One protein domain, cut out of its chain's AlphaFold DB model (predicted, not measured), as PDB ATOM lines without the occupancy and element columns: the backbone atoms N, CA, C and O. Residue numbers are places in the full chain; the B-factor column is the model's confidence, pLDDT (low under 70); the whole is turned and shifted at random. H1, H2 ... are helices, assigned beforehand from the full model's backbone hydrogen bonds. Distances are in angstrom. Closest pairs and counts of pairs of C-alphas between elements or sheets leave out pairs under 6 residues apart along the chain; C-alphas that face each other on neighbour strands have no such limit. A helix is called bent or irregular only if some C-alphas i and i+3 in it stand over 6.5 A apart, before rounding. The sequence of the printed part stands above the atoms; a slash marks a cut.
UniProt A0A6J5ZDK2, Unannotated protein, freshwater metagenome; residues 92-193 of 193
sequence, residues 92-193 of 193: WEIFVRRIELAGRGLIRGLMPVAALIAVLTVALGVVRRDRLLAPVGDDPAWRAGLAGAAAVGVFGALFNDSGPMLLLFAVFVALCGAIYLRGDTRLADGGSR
ATOM      1  N   TRP A  92     180.186 -15.458 -11.805       61.78
ATOM      2  CA  TRP A  92     180.935 -14.312 -12.287       61.78
ATOM      3  C   TRP A  92     180.055 -13.068 -12.398       61.78
ATOM      4  O   TRP A  92     180.456 -11.999 -11.948       61.78
ATOM      5  N   GLU A  93     178.830 -13.200 -12.906       65.75
ATOM      6  CA  GLU A  93     177.888 -12.078 -12.981       65.75
ATOM      7  C   GLU A  93     177.494 -11.549 -11.600       65.75
ATOM      8  O   GLU A  93     177.464 -10.335 -11.393       65.75
ATOM      9  N   ILE A  94     177.251 -12.437 -10.628       68.12
ATOM     10  CA  ILE A  94     176.974 -12.039  -9.241       68.12
ATOM     11  C   ILE A  94     178.162 -11.258  -8.672       68.12
ATOM     12  O   ILE A  94     177.977 -10.194  -8.076       68.12
ATOM     13  N   PHE A  95     179.380 -11.758  -8.881       67.81
ATOM     14  CA  PHE A  95     180.600 -11.109  -8.415       67.81
ATOM     15  C   PHE A  95     180.809  -9.726  -9.053       67.81
ATOM     16  O   PHE A  95     180.995  -8.742  -8.335       67.81
ATOM     17  N   VAL A  96     180.707  -9.625 -10.384       70.19
ATOM     18  CA  VAL A  96     180.854  -8.364 -11.132       70.19
ATOM     19  C   VAL A  96     179.806  -7.347 -10.688       70.19
ATOM     20  O   VAL A  96     180.152  -6.217 -10.344       70.19
ATOM     21  N   ARG A  97     178.535  -7.753 -10.596       67.44
ATOM     22  CA  ARG A  97     177.443  -6.871 -10.161       67.44
ATOM     23  C   ARG A  97     177.661  -6.357  -8.739       67.44
ATOM     24  O   ARG A  97     177.329  -5.208  -8.444       67.44
ATOM     25  N   ARG A  98     178.246  -7.178  -7.862       68.88
ATOM     26  CA  ARG A  98     178.580  -6.792  -6.485       68.88
ATOM     27  C   ARG A  98     179.708  -5.764  -6.436       68.88
ATOM     28  O   ARG A  98     179.575  -4.758  -5.742       68.88
ATOM     29  N   ILE A  99     180.762  -5.957  -7.230       65.75
ATOM     30  CA  ILE A  99     181.845  -4.973  -7.371       65.75
ATOM     31  C   ILE A  99     181.318  -3.654  -7.950       65.75
ATOM     32  O   ILE A  99     181.654  -2.587  -7.438       65.75
ATOM     33  N   GLU A 100     180.447  -3.692  -8.960       71.75
ATOM     34  CA  GLU A 100     179.842  -2.482  -9.531       71.75
ATOM     35  C   GLU A 100     178.953  -1.726  -8.535       71.75
ATOM     36  O   GLU A 100     178.914  -0.493  -8.535       71.75
ATOM     37  N   LEU A 101     178.200  -2.435  -7.690       68.75
ATOM     38  CA  LEU A 101     177.385  -1.818  -6.640       68.75
ATOM     39  C   LEU A 101     178.267  -1.164  -5.566       68.75
ATOM     40  O   LEU A 101     178.033  -0.002  -5.226       68.75
ATOM     41  N   ALA A 102     179.316  -1.853  -5.112       64.69
ATOM     42  CA  ALA A 102     180.293  -1.295  -4.179       64.69
ATOM     43  C   ALA A 102     181.019  -0.071  -4.773       64.69
ATOM     44  O   ALA A 102     181.157   0.958  -4.107       64.69
ATOM     45  N   GLY A 103     181.407  -0.138  -6.051       64.00
ATOM     46  CA  GLY A 103     182.054   0.956  -6.780       64.00
ATOM     47  C   GLY A 103     181.153   2.181  -6.951       64.00
ATOM     48  O   GLY A 103     181.585   3.310  -6.716       64.00
ATOM     49  N   ARG A 104     179.869   1.982  -7.271       70.50
ATOM     50  CA  ARG A 104     178.885   3.079  -7.315       70.50
ATOM     51  C   ARG A 104     178.666   3.713  -5.945       70.50
ATOM     52  O   ARG A 104     178.530   4.932  -5.864       70.50
ATOM     53  N   GLY A 105     178.657   2.913  -4.878       66.94
ATOM     54  CA  GLY A 105     178.601   3.411  -3.502       66.94
ATOM     55  C   GLY A 105     179.815   4.270  -3.142       66.94
ATOM     56  O   GLY A 105     179.657   5.331  -2.544       66.94
ATOM     57  N   LEU A 106     181.010   3.855  -3.574       69.56
ATOM     58  CA  LEU A 106     182.253   4.590  -3.349       69.56
ATOM     59  C   LEU A 106     182.271   5.949  -4.054       69.56
ATOM     60  O   LEU A 106     182.718   6.908  -3.446       69.56
ATOM     61  N   ILE A 107     181.782   6.046  -5.295       76.81
ATOM     62  CA  ILE A 107     181.849   7.278  -6.110       76.81
ATOM     63  C   ILE A 107     180.733   8.283  -5.749       76.81
ATOM     64  O   ILE A 107     180.741   9.434  -6.183       76.81
ATOM     65  N   ARG A 108     179.760   7.888  -4.921       77.00
ATOM     66  CA  ARG A 108     178.598   8.723  -4.607       77.00
ATOM     67  C   ARG A 108     178.917   9.808  -3.570       77.00
ATOM     68  O   ARG A 108     179.282   9.523  -2.431       77.00
ATOM     69  N   GLY A 109     178.660  11.066  -3.934       84.44
ATOM     70  CA  GLY A 109     178.741  12.208  -3.017       84.44
ATOM     71  C   GLY A 109     180.142  12.394  -2.425       84.44
ATOM     72  O   GLY A 109     181.131  12.369  -3.148       84.44
ATOM     73  N   LEU A 110     180.226  12.576  -1.104       87.38
ATOM     74  CA  LEU A 110     181.495  12.766  -0.383       87.38
ATOM     75  C   LEU A 110     182.175  11.449   0.036       87.38
ATOM     76  O   LEU A 110     183.230  11.484   0.669       87.38
ATOM     77  N   MET A 111     181.606  10.291  -0.315       87.12
ATOM     78  CA  MET A 111     182.142   8.984   0.076       87.12
ATOM     79  C   MET A 111     183.594   8.732  -0.383       87.12
ATOM     80  O   MET A 111     184.354   8.213   0.435       87.12
ATOM     81  N   PRO A 112     184.053   9.143  -1.589       86.25
ATOM     82  CA  PRO A 112     185.455   8.961  -1.977       86.25
ATOM     83  C   PRO A 112     186.408   9.726  -1.059       86.25
ATOM     84  O   PRO A 112     187.454   9.214  -0.668       86.25
ATOM     85  N   VAL A 113     186.026  10.952  -0.693       89.19
ATOM     86  CA  VAL A 113     186.819  11.821   0.180       89.19
ATOM     87  C   VAL A 113     186.861  11.240   1.589       89.19
ATOM     88  O   VAL A 113     187.933  11.130   2.176       89.19
ATOM     89  N   ALA A 114     185.715  10.808   2.119       91.06
ATOM     90  CA  ALA A 114     185.646  10.200   3.441       91.06
ATOM     91  C   ALA A 114     186.430   8.877   3.511       91.06
ATOM     92  O   ALA A 114     187.165   8.650   4.470       91.06
ATOM     93  N   ALA A 115     186.340   8.038   2.473       89.31
ATOM     94  CA  ALA A 115     187.124   6.813   2.358       89.31
ATOM     95  C   ALA A 115     188.628   7.113   2.286       89.31
ATOM     96  O   ALA A 115     189.410   6.471   2.983       89.31
ATOM     97  N   LEU A 116     189.038   8.125   1.513       91.00
ATOM     98  CA  LEU A 116     190.433   8.561   1.449       91.00
ATOM     99  C   LEU A 116     190.937   9.034   2.819       91.00
ATOM    100  O   LEU A 116     191.996   8.597   3.260       91.00
ATOM    101  N   ILE A 117     190.170   9.869   3.526       94.12
ATOM    102  CA  ILE A 117     190.505  10.314   4.889       94.12
ATOM    103  C   ILE A 117     190.631   9.112   5.828       94.12
ATOM    104  O   ILE A 117     191.584   9.042   6.605       94.12
ATOM    105  N   ALA A 118     189.716   8.146   5.743       93.50
ATOM    106  CA  ALA A 118     189.760   6.937   6.556       93.50
ATOM    107  C   ALA A 118     191.035   6.117   6.281       93.50
ATOM    108  O   ALA A 118     191.754   5.775   7.219       93.50
ATOM    109  N   VAL A 119     191.380   5.886   5.009       91.00
ATOM    110  CA  VAL A 119     192.624   5.201   4.610       91.00
ATOM    111  C   VAL A 119     193.855   5.946   5.125       91.00
ATOM    112  O   VAL A 119     194.737   5.331   5.723       91.00
ATOM    113  N   LEU A 120     193.910   7.268   4.946       94.19
ATOM    114  CA  LEU A 120     195.015   8.090   5.441       94.19
ATOM    115  C   LEU A 120     195.115   8.044   6.968       94.19
ATOM    116  O   LEU A 120     196.219   8.001   7.506       94.19
ATOM    117  N   THR A 121     193.988   7.994   7.674       93.62
ATOM    118  CA  THR A 121     193.955   7.879   9.137       93.62
ATOM    119  C   THR A 121     194.509   6.535   9.601       93.62
ATOM    120  O   THR A 121     195.341   6.500  10.508       93.62
ATOM    121  N   VAL A 122     194.124   5.434   8.945       91.12
ATOM    122  CA  VAL A 122     194.706   4.104   9.202       91.12
ATOM    123  C   VAL A 122     196.209   4.119   8.930       91.12
ATOM    124  O   VAL A 122     196.986   3.690   9.780       91.12
ATOM    125  N   ALA A 123     196.636   4.659   7.785       89.38
ATOM    126  CA  ALA A 123     198.047   4.749   7.423       89.38
ATOM    127  C   ALA A 123     198.850   5.559   8.455       89.38
ATOM    128  O   ALA A 123     199.905   5.116   8.904       89.38
ATOM    129  N   LEU A 124     198.328   6.706   8.897       92.19
ATOM    130  CA  LEU A 124     198.940   7.515   9.950       92.19
ATOM    131  C   LEU A 124     199.011   6.766  11.283       92.19
ATOM    132  O   LEU A 124     200.043   6.838  11.949       92.19
ATOM    133  N   GLY A 125     197.959   6.034  11.658       89.50
ATOM    134  CA  GLY A 125     197.940   5.195  12.856       89.50
ATOM    135  C   GLY A 125     198.991   4.086  12.815       89.50
ATOM    136  O   GLY A 125     199.667   3.853  13.811       89.50
ATOM    137  N   VAL A 126     199.198   3.457  11.653       87.75
ATOM    138  CA  VAL A 126     200.232   2.428  11.446       87.75
ATOM    139  C   VAL A 126     201.639   3.030  11.487       87.75
ATOM    140  O   VAL A 126     202.514   2.491  12.162       87.75
ATOM    141  N   VAL A 127     201.862   4.151  10.795       91.44
ATOM    142  CA  VAL A 127     203.174   4.821  10.725       91.44
ATOM    143  C   VAL A 127     203.572   5.419  12.073       91.44
ATOM    144  O   VAL A 127     204.736   5.370  12.454       91.44
ATOM    145  N   ARG A 128     202.615   5.986  12.814       91.06
ATOM    146  CA  ARG A 128     202.852   6.622  14.120       91.06
ATOM    147  C   ARG A 128     202.419   5.740  15.288       91.06
ATOM    148  O   ARG A 128     202.144   6.270  16.365       91.06
ATOM    149  N   ARG A 129     202.374   4.419  15.092       88.00
ATOM    150  CA  ARG A 129     201.877   3.463  16.092       88.00
ATOM    151  C   ARG A 129     202.613   3.573  17.427       88.00
ATOM    152  O   ARG A 129     201.950   3.623  18.450       88.00
ATOM    153  N   ASP A 130     203.935   3.743  17.406       88.19
ATOM    154  CA  ASP A 130     204.752   3.808  18.624       88.19
ATOM    155  C   ASP A 130     204.385   5.058  19.448       88.19
ATOM    156  O   ASP A 130     204.286   5.035  20.669       88.19
ATOM    157  N   ARG A 131     204.074   6.177  18.774       87.69
ATOM    158  CA  ARG A 131     203.576   7.389  19.447       87.69
ATOM    159  C   ARG A 131     202.149   7.226  19.946       87.69
ATOM    160  O   ARG A 131     201.810   7.805  20.974       87.69
ATOM    161  N   LEU A 132     201.307   6.538  19.180       88.44
ATOM    162  CA  LEU A 132     199.907   6.299  19.518       88.44
ATOM    163  C   LEU A 132     199.782   5.397  20.755       88.44
ATOM    164  O   LEU A 132     198.963   5.675  21.623       88.44
ATOM    165  N   LEU A 133     200.615   4.361  20.833       90.00
ATOM    166  CA  LEU A 133     200.603   3.335  21.874       90.00
ATOM    167  C   LEU A 133     201.562   3.618  23.041       90.00
ATOM    168  O   LEU A 133     201.550   2.879  24.022       90.00
ATOM    169  N   ALA A 134     202.331   4.710  22.989       88.44
ATOM    170  CA  ALA A 134     203.215   5.133  24.076       88.44
ATOM    171  C   ALA A 134     202.561   5.129  25.481       88.44
ATOM    172  O   ALA A 134     203.210   4.632  26.400       88.44
ATOM    173  N   PRO A 135     201.302   5.589  25.684       88.12
ATOM    174  CA  PRO A 135     200.667   5.568  27.012       88.12
ATOM    175  C   PRO A 135     200.473   4.168  27.608       88.12
ATOM    176  O   PRO A 135     200.287   4.028  28.810       88.12
ATOM    177  N   VAL A 136     200.496   3.125  26.775       87.94
ATOM    178  CA  VAL A 136     200.330   1.724  27.191       87.94
ATOM    179  C   VAL A 136     201.605   0.908  26.992       87.94
ATOM    180  O   VAL A 136     201.549  -0.316  26.979       87.94
ATOM    181  N   GLY A 137     202.755   1.567  26.807       84.31
ATOM    182  CA  GLY A 137     204.049   0.895  26.665       84.31
ATOM    183  C   GLY A 137     204.092  -0.126  25.525       84.31
ATOM    184  O   GLY A 137     204.708  -1.177  25.679       84.31
ATOM    185  N   ASP A 138     203.399   0.153  24.413       77.94
ATOM    186  CA  ASP A 138     203.248  -0.774  23.282       77.94
ATOM    187  C   ASP A 138     202.620  -2.134  23.649       77.94
ATOM    188  O   ASP A 138     202.952  -3.161  23.044       77.94
ATOM    189  N   ASP A 139     201.676  -2.147  24.604       88.31
ATOM    190  CA  ASP A 139     200.932  -3.350  24.994       88.31
ATOM    191  C   ASP A 139     200.474  -4.146  23.747       88.31
ATOM    192  O   ASP A 139     199.717  -3.637  22.899       88.31
ATOM    193  N   PRO A 140     200.913  -5.413  23.614       89.19
ATOM    194  CA  PRO A 140     200.590  -6.248  22.469       89.19
ATOM    195  C   PRO A 140     199.084  -6.374  22.197       89.19
ATOM    196  O   PRO A 140     198.692  -6.508  21.035       89.19
ATOM    197  N   ALA A 141     198.231  -6.337  23.226       91.50
ATOM    198  CA  ALA A 141     196.782  -6.451  23.089       91.50
ATOM    199  C   ALA A 141     196.176  -5.215  22.416       91.50
ATOM    200  O   ALA A 141     195.324  -5.359  21.536       91.50
ATOM    201  N   TRP A 142     196.659  -4.017  22.753       91.12
ATOM    202  CA  TRP A 142     196.248  -2.775  22.093       91.12
ATOM    203  C   TRP A 142     196.687  -2.742  20.633       91.12
ATOM    204  O   TRP A 142     195.894  -2.417  19.745       91.12
ATOM    205  N   ARG A 143     197.922  -3.172  20.360       90.12
ATOM    206  CA  ARG A 143     198.422  -3.308  18.989       90.12
ATOM    207  C   ARG A 143     197.576  -4.285  18.172       90.12
ATOM    208  O   ARG A 143     197.214  -3.985  17.035       90.12
ATOM    209  N   ALA A 144     197.244  -5.436  18.750       91.69
ATOM    210  CA  ALA A 144     196.404  -6.447  18.119       91.69
ATOM    211  C   ALA A 144     194.973  -5.954  17.875       91.69
ATOM    212  O   ALA A 144     194.433  -6.179  16.794       91.69
ATOM    213  N   GLY A 145     194.382  -5.244  18.838       92.19
ATOM    214  CA  GLY A 145     193.053  -4.650  18.708       92.19
ATOM    215  C   GLY A 145     192.982  -3.621  17.579       92.19
ATOM    216  O   GLY A 145     192.086  -3.699  16.742       92.19
ATOM    217  N   LEU A 146     193.957  -2.708  17.491       91.44
ATOM    218  CA  LEU A 146     194.019  -1.708  16.416       91.44
ATOM    219  C   LEU A 146     194.282  -2.339  15.042       91.44
ATOM    220  O   LEU A 146     193.650  -1.953  14.059       91.44
ATOM    221  N   ALA A 147     195.175  -3.330  14.965       90.62
ATOM    222  CA  ALA A 147     195.419  -4.072  13.729       90.62
ATOM    223  C   ALA A 147     194.166  -4.841  13.276       90.62
ATOM    224  O   ALA A 147     193.819  -4.820  12.095       90.62
ATOM    225  N   GLY A 148     193.456  -5.467  14.219       91.38
ATOM    226  CA  GLY A 148     192.180  -6.127  13.968       91.38
ATOM    227  C   GLY A 148     191.101  -5.151  13.500       91.38
ATOM    228  O   GLY A 148     190.424  -5.431  12.517       91.38
ATOM    229  N   ALA A 149     190.984  -3.975  14.123       92.00
ATOM    230  CA  ALA A 149     190.047  -2.934  13.698       92.00
ATOM    231  C   ALA A 149     190.341  -2.443  12.271       92.00
ATOM    232  O   ALA A 149     189.426  -2.333  11.454       92.00
ATOM    233  N   ALA A 150     191.614  -2.222  11.928       90.44
ATOM    234  CA  ALA A 150     192.009  -1.873  10.564       90.44
ATOM    235  C   ALA A 150     191.630  -2.978   9.560       90.44
ATOM    236  O   ALA A 150     191.076  -2.685   8.499       90.44
ATOM    237  N   ALA A 151     191.863  -4.247   9.911       90.12
ATOM    238  CA  ALA A 151     191.468  -5.382   9.083       90.12
ATOM    239  C   ALA A 151     189.941  -5.477   8.914       90.12
ATOM    240  O   ALA A 151     189.479  -5.642   7.789       90.12
ATOM    241  N   VAL A 152     189.150  -5.283   9.977       91.25
ATOM    242  CA  VAL A 152     187.679  -5.191   9.889       91.25
ATOM    243  C   VAL A 152     187.255  -4.110   8.900       91.25
ATOM    244  O   VAL A 152     186.396  -4.362   8.063       91.25
ATOM    245  N   GLY A 153     187.862  -2.923   8.960       89.81
ATOM    246  CA  GLY A 153     187.516  -1.825   8.059       89.81
ATOM    247  C   GLY A 153     187.799  -2.145   6.591       89.81
ATOM    248  O   GLY A 153     186.935  -1.952   5.737       89.81
ATOM    249  N   VAL A 154     188.992  -2.675   6.300       86.06
ATOM    250  CA  VAL A 154     189.411  -3.017   4.931       86.06
ATOM    251  C   VAL A 154     188.590  -4.179   4.376       86.06
ATOM    252  O   VAL A 154     187.998  -4.059   3.308       86.06
ATOM    253  N   PHE A 155     188.515  -5.296   5.100       85.69
ATOM    254  CA  PHE A 155     187.795  -6.482   4.634       85.69
ATOM    255  C   PHE A 155     186.283  -6.251   4.638       85.69
ATOM    256  O   PHE A 155     185.603  -6.649   3.695       85.69
ATOM    257  N   GLY A 156     185.763  -5.521   5.624       86.62
ATOM    258  CA  GLY A 156     184.380  -5.064   5.642       86.62
ATOM    259  C   GLY A 156     184.022  -4.316   4.367       86.62
ATOM    260  O   GLY A 156     183.060  -4.689   3.699       86.62
ATOM    261  N   ALA A 157     184.839  -3.337   3.976       84.88
ATOM    262  CA  ALA A 157     184.593  -2.557   2.770       84.88
ATOM    263  C   ALA A 157     184.671  -3.362   1.463       84.88
ATOM    264  O   ALA A 157     184.014  -2.993   0.493       84.88
ATOM    265  N   LEU A 158     185.448  -4.450   1.435       80.38
ATOM    266  CA  LEU A 158     185.606  -5.304   0.255       80.38
ATOM    267  C   LEU A 158     184.517  -6.379   0.133       80.38
ATOM    268  O   LEU A 158     184.091  -6.691  -0.976       80.38
ATOM    269  N   PHE A 159     184.084  -6.966   1.251       77.38
ATOM    270  CA  PHE A 159     183.223  -8.157   1.253       77.38
ATOM    271  C   PHE A 159     181.746  -7.879   1.566       77.38
ATOM    272  O   PHE A 159     180.923  -8.790   1.432       77.38
ATOM    273  N   ASN A 160     181.393  -6.652   1.964       79.19
ATOM    274  CA  ASN A 160     180.023  -6.290   2.333       79.19
ATOM    275  C   ASN A 160     179.419  -5.247   1.399       79.19
ATOM    276  O   ASN A 160     180.097  -4.339   0.920       79.19
ATOM    277  N   ASP A 161     178.098  -5.322   1.246       72.19
ATOM    278  CA  ASP A 161     177.326  -4.413   0.392       72.19
ATOM    279  C   ASP A 161     177.279  -2.976   0.945       72.19
ATOM    280  O   ASP A 161     177.081  -2.022   0.198       72.19
ATOM    281  N   SER A 162     177.549  -2.802   2.245       74.69
ATOM    282  CA  SER A 162     177.756  -1.494   2.882       74.69
ATOM    283  C   SER A 162     179.006  -0.762   2.369       74.69
ATOM    284  O   SER A 162     179.138   0.448   2.577       74.69
ATOM    285  N   GLY A 163     179.928  -1.475   1.708       80.19
ATOM    286  CA  GLY A 163     181.102  -0.906   1.058       80.19
ATOM    287  C   GLY A 163     181.948  -0.033   1.999       80.19
ATOM    288  O   GLY A 163     182.164  -0.401   3.160       80.19
ATOM    289  N   PRO A 164     182.409   1.153   1.557       83.88
ATOM    290  CA  PRO A 164     183.334   1.996   2.322       83.88
ATOM    291  C   PRO A 164     182.836   2.418   3.711       83.88
ATOM    292  O   PRO A 164     183.652   2.744   4.567       83.88
ATOM    293  N   MET A 165     181.527   2.379   3.981       86.62
ATOM    294  CA  MET A 165     180.976   2.723   5.299       86.62
ATOM    295  C   MET A 165     181.569   1.883   6.434       86.62
ATOM    296  O   MET A 165     181.814   2.410   7.516       86.62
ATOM    297  N   LEU A 166     181.849   0.595   6.202       88.75
ATOM    298  CA  LEU A 166     182.458  -0.248   7.237       88.75
ATOM    299  C   LEU A 166     183.894   0.177   7.562       88.75
ATOM    300  O   LEU A 166     184.300   0.094   8.720       88.75
ATOM    301  N   LEU A 167     184.632   0.705   6.581       90.56
ATOM    302  CA  LEU A 167     185.937   1.313   6.826       90.56
ATOM    303  C   LEU A 167     185.803   2.555   7.714       90.56
ATOM    304  O   LEU A 167     186.566   2.703   8.666       90.56
ATOM    305  N   LEU A 168     184.818   3.417   7.445       93.06
ATOM    306  CA  LEU A 168     184.571   4.609   8.260       93.06
ATOM    307  C   LEU A 168     184.223   4.236   9.705       93.06
ATOM    308  O   LEU A 168     184.798   4.808  10.627       93.06
ATOM    309  N   PHE A 169     183.331   3.262   9.915       92.75
ATOM    310  CA  PHE A 169     182.980   2.808  11.263       92.75
ATOM    311  C   PHE A 169     184.172   2.203  11.999       92.75
ATOM    312  O   PHE A 169     184.396   2.525  13.164       92.75
ATOM    313  N   ALA A 170     184.971   1.377  11.322       93.00
ATOM    314  CA  ALA A 170     186.174   0.806  11.910       93.00
ATOM    315  C   ALA A 170     187.174   1.893  12.335       93.00
ATOM    316  O   ALA A 170     187.694   1.853  13.450       93.00
ATOM    317  N   VAL A 171     187.400   2.898  11.480       94.44
ATOM    318  CA  VAL A 171     188.267   4.044  11.794       94.44
ATOM    319  C   VAL A 171     187.699   4.869  12.939       94.44
ATOM    320  O   VAL A 171     188.444   5.225  13.845       94.44
ATOM    321  N   PHE A 172     186.396   5.137  12.943       94.50
ATOM    322  CA  PHE A 172     185.743   5.872  14.019       94.50
ATOM    323  C   PHE A 172     185.915   5.171  15.372       94.50
ATOM    324  O   PHE A 172     186.357   5.791  16.336       94.50
ATOM    325  N   VAL A 173     185.649   3.863  15.441       93.44
ATOM    326  CA  VAL A 173     185.830   3.079  16.673       93.44
ATOM    327  C   VAL A 173     187.301   3.052  17.102       93.44
ATOM    328  O   VAL A 173     187.599   3.249  18.281       93.44
ATOM    329  N   ALA A 174     188.232   2.873  16.160       92.75
ATOM    330  CA  ALA A 174     189.665   2.916  16.447       92.75
ATOM    331  C   ALA A 174     190.116   4.298  16.956       92.75
ATOM    332  O   ALA A 174     190.933   4.374  17.872       92.75
ATOM    333  N   LEU A 175     189.558   5.385  16.412       93.50
ATOM    334  CA  LEU A 175     189.807   6.751  16.873       93.50
ATOM    335  C   LEU A 175     189.268   6.982  18.283       93.50
ATOM    336  O   LEU A 175     189.975   7.564  19.094       93.50
ATOM    337  N   CYS A 176     188.070   6.493  18.612       92.62
ATOM    338  CA  CYS A 176     187.552   6.548  19.980       92.62
ATOM    339  C   CYS A 176     188.502   5.847  20.962       92.62
ATOM    340  O   CYS A 176     188.821   6.406  22.010       92.62
ATOM    341  N   GLY A 177     189.020   4.669  20.597       90.06
ATOM    342  CA  GLY A 177     190.044   3.972  21.382       90.06
ATOM    343  C   GLY A 177     191.344   4.774  21.509       90.06
ATOM    344  O   GLY A 177     191.882   4.910  22.602       90.06
ATOM    345  N   ALA A 178     191.823   5.368  20.413       89.31
ATOM    346  CA  ALA A 178     193.009   6.222  20.404       89.31
ATOM    347  C   ALA A 178     192.852   7.470  21.289       89.31
ATOM    348  O   ALA A 178     193.775   7.836  22.014       89.31
ATOM    349  N   ILE A 179     191.685   8.117  21.240       90.81
ATOM    350  CA  ILE A 179     191.354   9.278  22.070       90.81
ATOM    351  C   ILE A 179     191.294   8.864  23.537       90.81
ATOM    352  O   ILE A 179     191.877   9.548  24.366       90.81
ATOM    353  N   TYR A 180     190.657   7.733  23.854       89.19
ATOM    354  CA  TYR A 180     190.624   7.193  25.213       89.19
ATOM    355  C   TYR A 180     192.038   6.962  25.764       89.19
ATOM    356  O   TYR A 180     192.376   7.479  26.826       89.19
ATOM    357  N   LEU A 181     192.895   6.283  24.997       87.38
ATOM    358  CA  LEU A 181     194.291   6.030  25.370       87.38
ATOM    359  C   LEU A 181     195.093   7.307  25.632       87.38
ATOM    360  O   LEU A 181     195.965   7.331  26.494       87.38
ATOM    361  N   ARG A 182     194.839   8.357  24.849       84.81
ATOM    362  CA  ARG A 182     195.561   9.633  24.937       84.81
ATOM    363  C   ARG A 182     194.961  10.606  25.947       84.81
ATOM    364  O   ARG A 182     195.661  11.518  26.369       84.81
ATOM    365  N   GLY A 183     193.685  10.444  26.274       83.75
ATOM    366  CA  GLY A 183     192.941  11.308  27.184       83.75
ATOM    367  C   GLY A 183     192.965  10.843  28.639       83.75
ATOM    368  O   GLY A 183     192.612  11.630  29.513       83.75
ATOM    369  N   ASP A 184     193.367   9.600  28.918       76.00
ATOM    370  CA  ASP A 184     193.458   9.098  30.289       76.00
ATOM    371  C   ASP A 184     194.714   9.635  30.993       76.00
ATOM    372  O   ASP A 184     195.842   9.202  30.738       76.00
ATOM    373  N   THR A 185     194.515  10.576  31.917       65.38
ATOM    374  CA  THR A 185     195.590  11.159  32.731       65.38
ATOM    375  C   THR A 185     196.290  10.117  33.603       65.38
ATOM    376  O   THR A 185     197.483  10.241  33.858       65.38
ATOM    377  N   ARG A 186     195.609   9.024  33.978       68.38
ATOM    378  CA  ARG A 186     196.200   7.938  34.781       68.38
ATOM    379  C   ARG A 186     197.262   7.150  34.014       68.38
ATOM    380  O   ARG A 186     198.133   6.553  34.638       68.38
ATOM    381  N   LEU A 187     197.179   7.134  32.682       63.53
ATOM    382  CA  LEU A 187     198.189   6.537  31.801       63.53
ATOM    383  C   LEU A 187     199.326   7.524  31.483       63.53
ATOM    384  O   LEU A 187     200.431   7.099  31.154       63.53
ATOM    385  N   ALA A 188     199.073   8.832  31.593       57.88
ATOM    386  CA  ALA A 188     200.068   9.884  31.380       57.88
ATOM    387  C   ALA A 188     201.017  10.075  32.579       57.88
ATOM    388  O   ALA A 188     202.178  10.427  32.379       57.88
ATOM    389  N   ASP A 189     200.549   9.791  33.800       56.44
ATOM    390  CA  ASP A 189     201.286  10.038  35.050       56.44
ATOM    391  C   ASP A 189     202.318   8.955  35.429       56.44
ATOM    392  O   ASP A 189     202.901   9.033  36.504       56.44
ATOM    393  N   GLY A 190     202.558   7.953  34.573       53.66
ATOM    394  CA  GLY A 190     203.665   6.987  34.659       53.66
ATOM    395  C   GLY A 190     204.230   6.671  36.057       53.66
ATOM    396  O   GLY A 190     205.245   7.233  36.450       53.66
ATOM    397  N   GLY A 191     203.674   5.669  36.747       53.19
ATOM    398  CA  GLY A 191     204.433   4.917  37.759       53.19
ATOM    399  C   GLY A 191     204.312   5.368  39.220       53.19
ATOM    400  O   GLY A 191     205.275   5.833  39.821       53.19
ATOM    401  N   SER A 192     203.180   5.061  39.855       45.03
ATOM    402  CA  SER A 192     203.142   4.858  41.309       45.03
ATOM    403  C   SER A 192     202.120   3.785  41.696       45.03
ATOM    404  O   SER A 192     201.078   4.089  42.281       45.03
ATOM    405  N   ARG A 193     202.404   2.530  41.342       42.62
ATOM    406  CA  ARG A 193     201.995   1.339  42.101       42.62
ATOM    407  C   ARG A 193     203.071   0.278  41.979       42.62
ATOM    408  O   ARG A 193     203.521   0.061  40.834       42.62
TER     409      ARG A 193
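AT A GLANCE: This is residues 92 to 193 of the 193 residues of the protein "Unannotated protein" of freshwater metagenome (UniProt A0A6J5ZDK2). Three long helices, H2, H4 and H5, form a slender up-and-down bundle: H4 and H5 make a close helical hairpin, and H2 packs obliquely on the first part of H5. At one end H1 turns away from H2 at a corner, and its residues 92 to 97 stick out free; at the other end lie the short helices H3 and H6 and the last residues, 189 to 193. The printed part has 102 residues with six named helices, H1 to H6 in chain order, and no named strand: the class is all helix. The whole is loose, with a radius of gyration of the C-alphas of 16.8 A and spans of 62 by 25 by 18 A.

HOW THE PARTS SIT: Begin at H5, residues 164 to 183, the hub, which touches four other helices. H4, residues 140 to 159, touches it as a hairpin, at a shallow tilt of 18 degrees, opposite ways; look at Gly 153 and Leu 167, their closest C-alphas, 3.7 A apart. H2, residues 111 to 127, touches H5 at residues 164 to 171 alone, at a steep tilt of 42 degrees, the same way, with the C-alphas of Ala 118 and Leu 168 closest at 5.9 A. H2 and H4 are close but not clearly touching: their closest C-alphas, of Val 122 and Ala 150, are 6.7 A apart, and the helices run opposite ways at a shallow tilt of 26 degrees. H3, residues 129 to 136, touches residues 178 to 182 of H5, with the C-alphas of Pro 135 and Leu 181 closest at 6.6 A. H6, residues 185 to 188, only just touches H3, with 3 pairs of C-alphas within 8 A, the closest being Pro 135 and Leu 187 at 5.5 A. H1, residues 92 to 107, and H2 only just touch, and only at the corner, with 3 pairs of C-alphas within 8 A, the closest being Leu 106 and Pro 112 at 5.6 A; their lines are about perpendicular, at 89 degrees. In H1, H2, H4 and H5 every O i to N i+4 pair is within hydrogen-bond range; in H3 2 of 4 are, and H6 is too short for such a pair.

IN THESE COORDINATES: Find C-alpha 140 at (200.590, -6.248, 22.469); from there H4 runs 27.5 A to C-alpha 159. H5 starts at C-alpha 164 at (183.334, 1.996, 2.322) and is 28.2 A long. H2 measures 23.9 A and H1 22.5 A, the latter from C-alpha 92 at (180.935, -14.312, -12.287). H3, 11.3 A, is irregular: C-alphas 132 and 135 are 7.6 A apart. H6 is 4.8 A long.

THE WHOLE: The two C-alphas farthest apart, of Glu 93 and Ser 192, are 62.2 A apart. The printed part has no cut, and the five links between its helices are tight. Look for low confidence at 21 residues under pLDDT 70, in H1 and at residues 185 to 193; the mean of the printed part is 82.3.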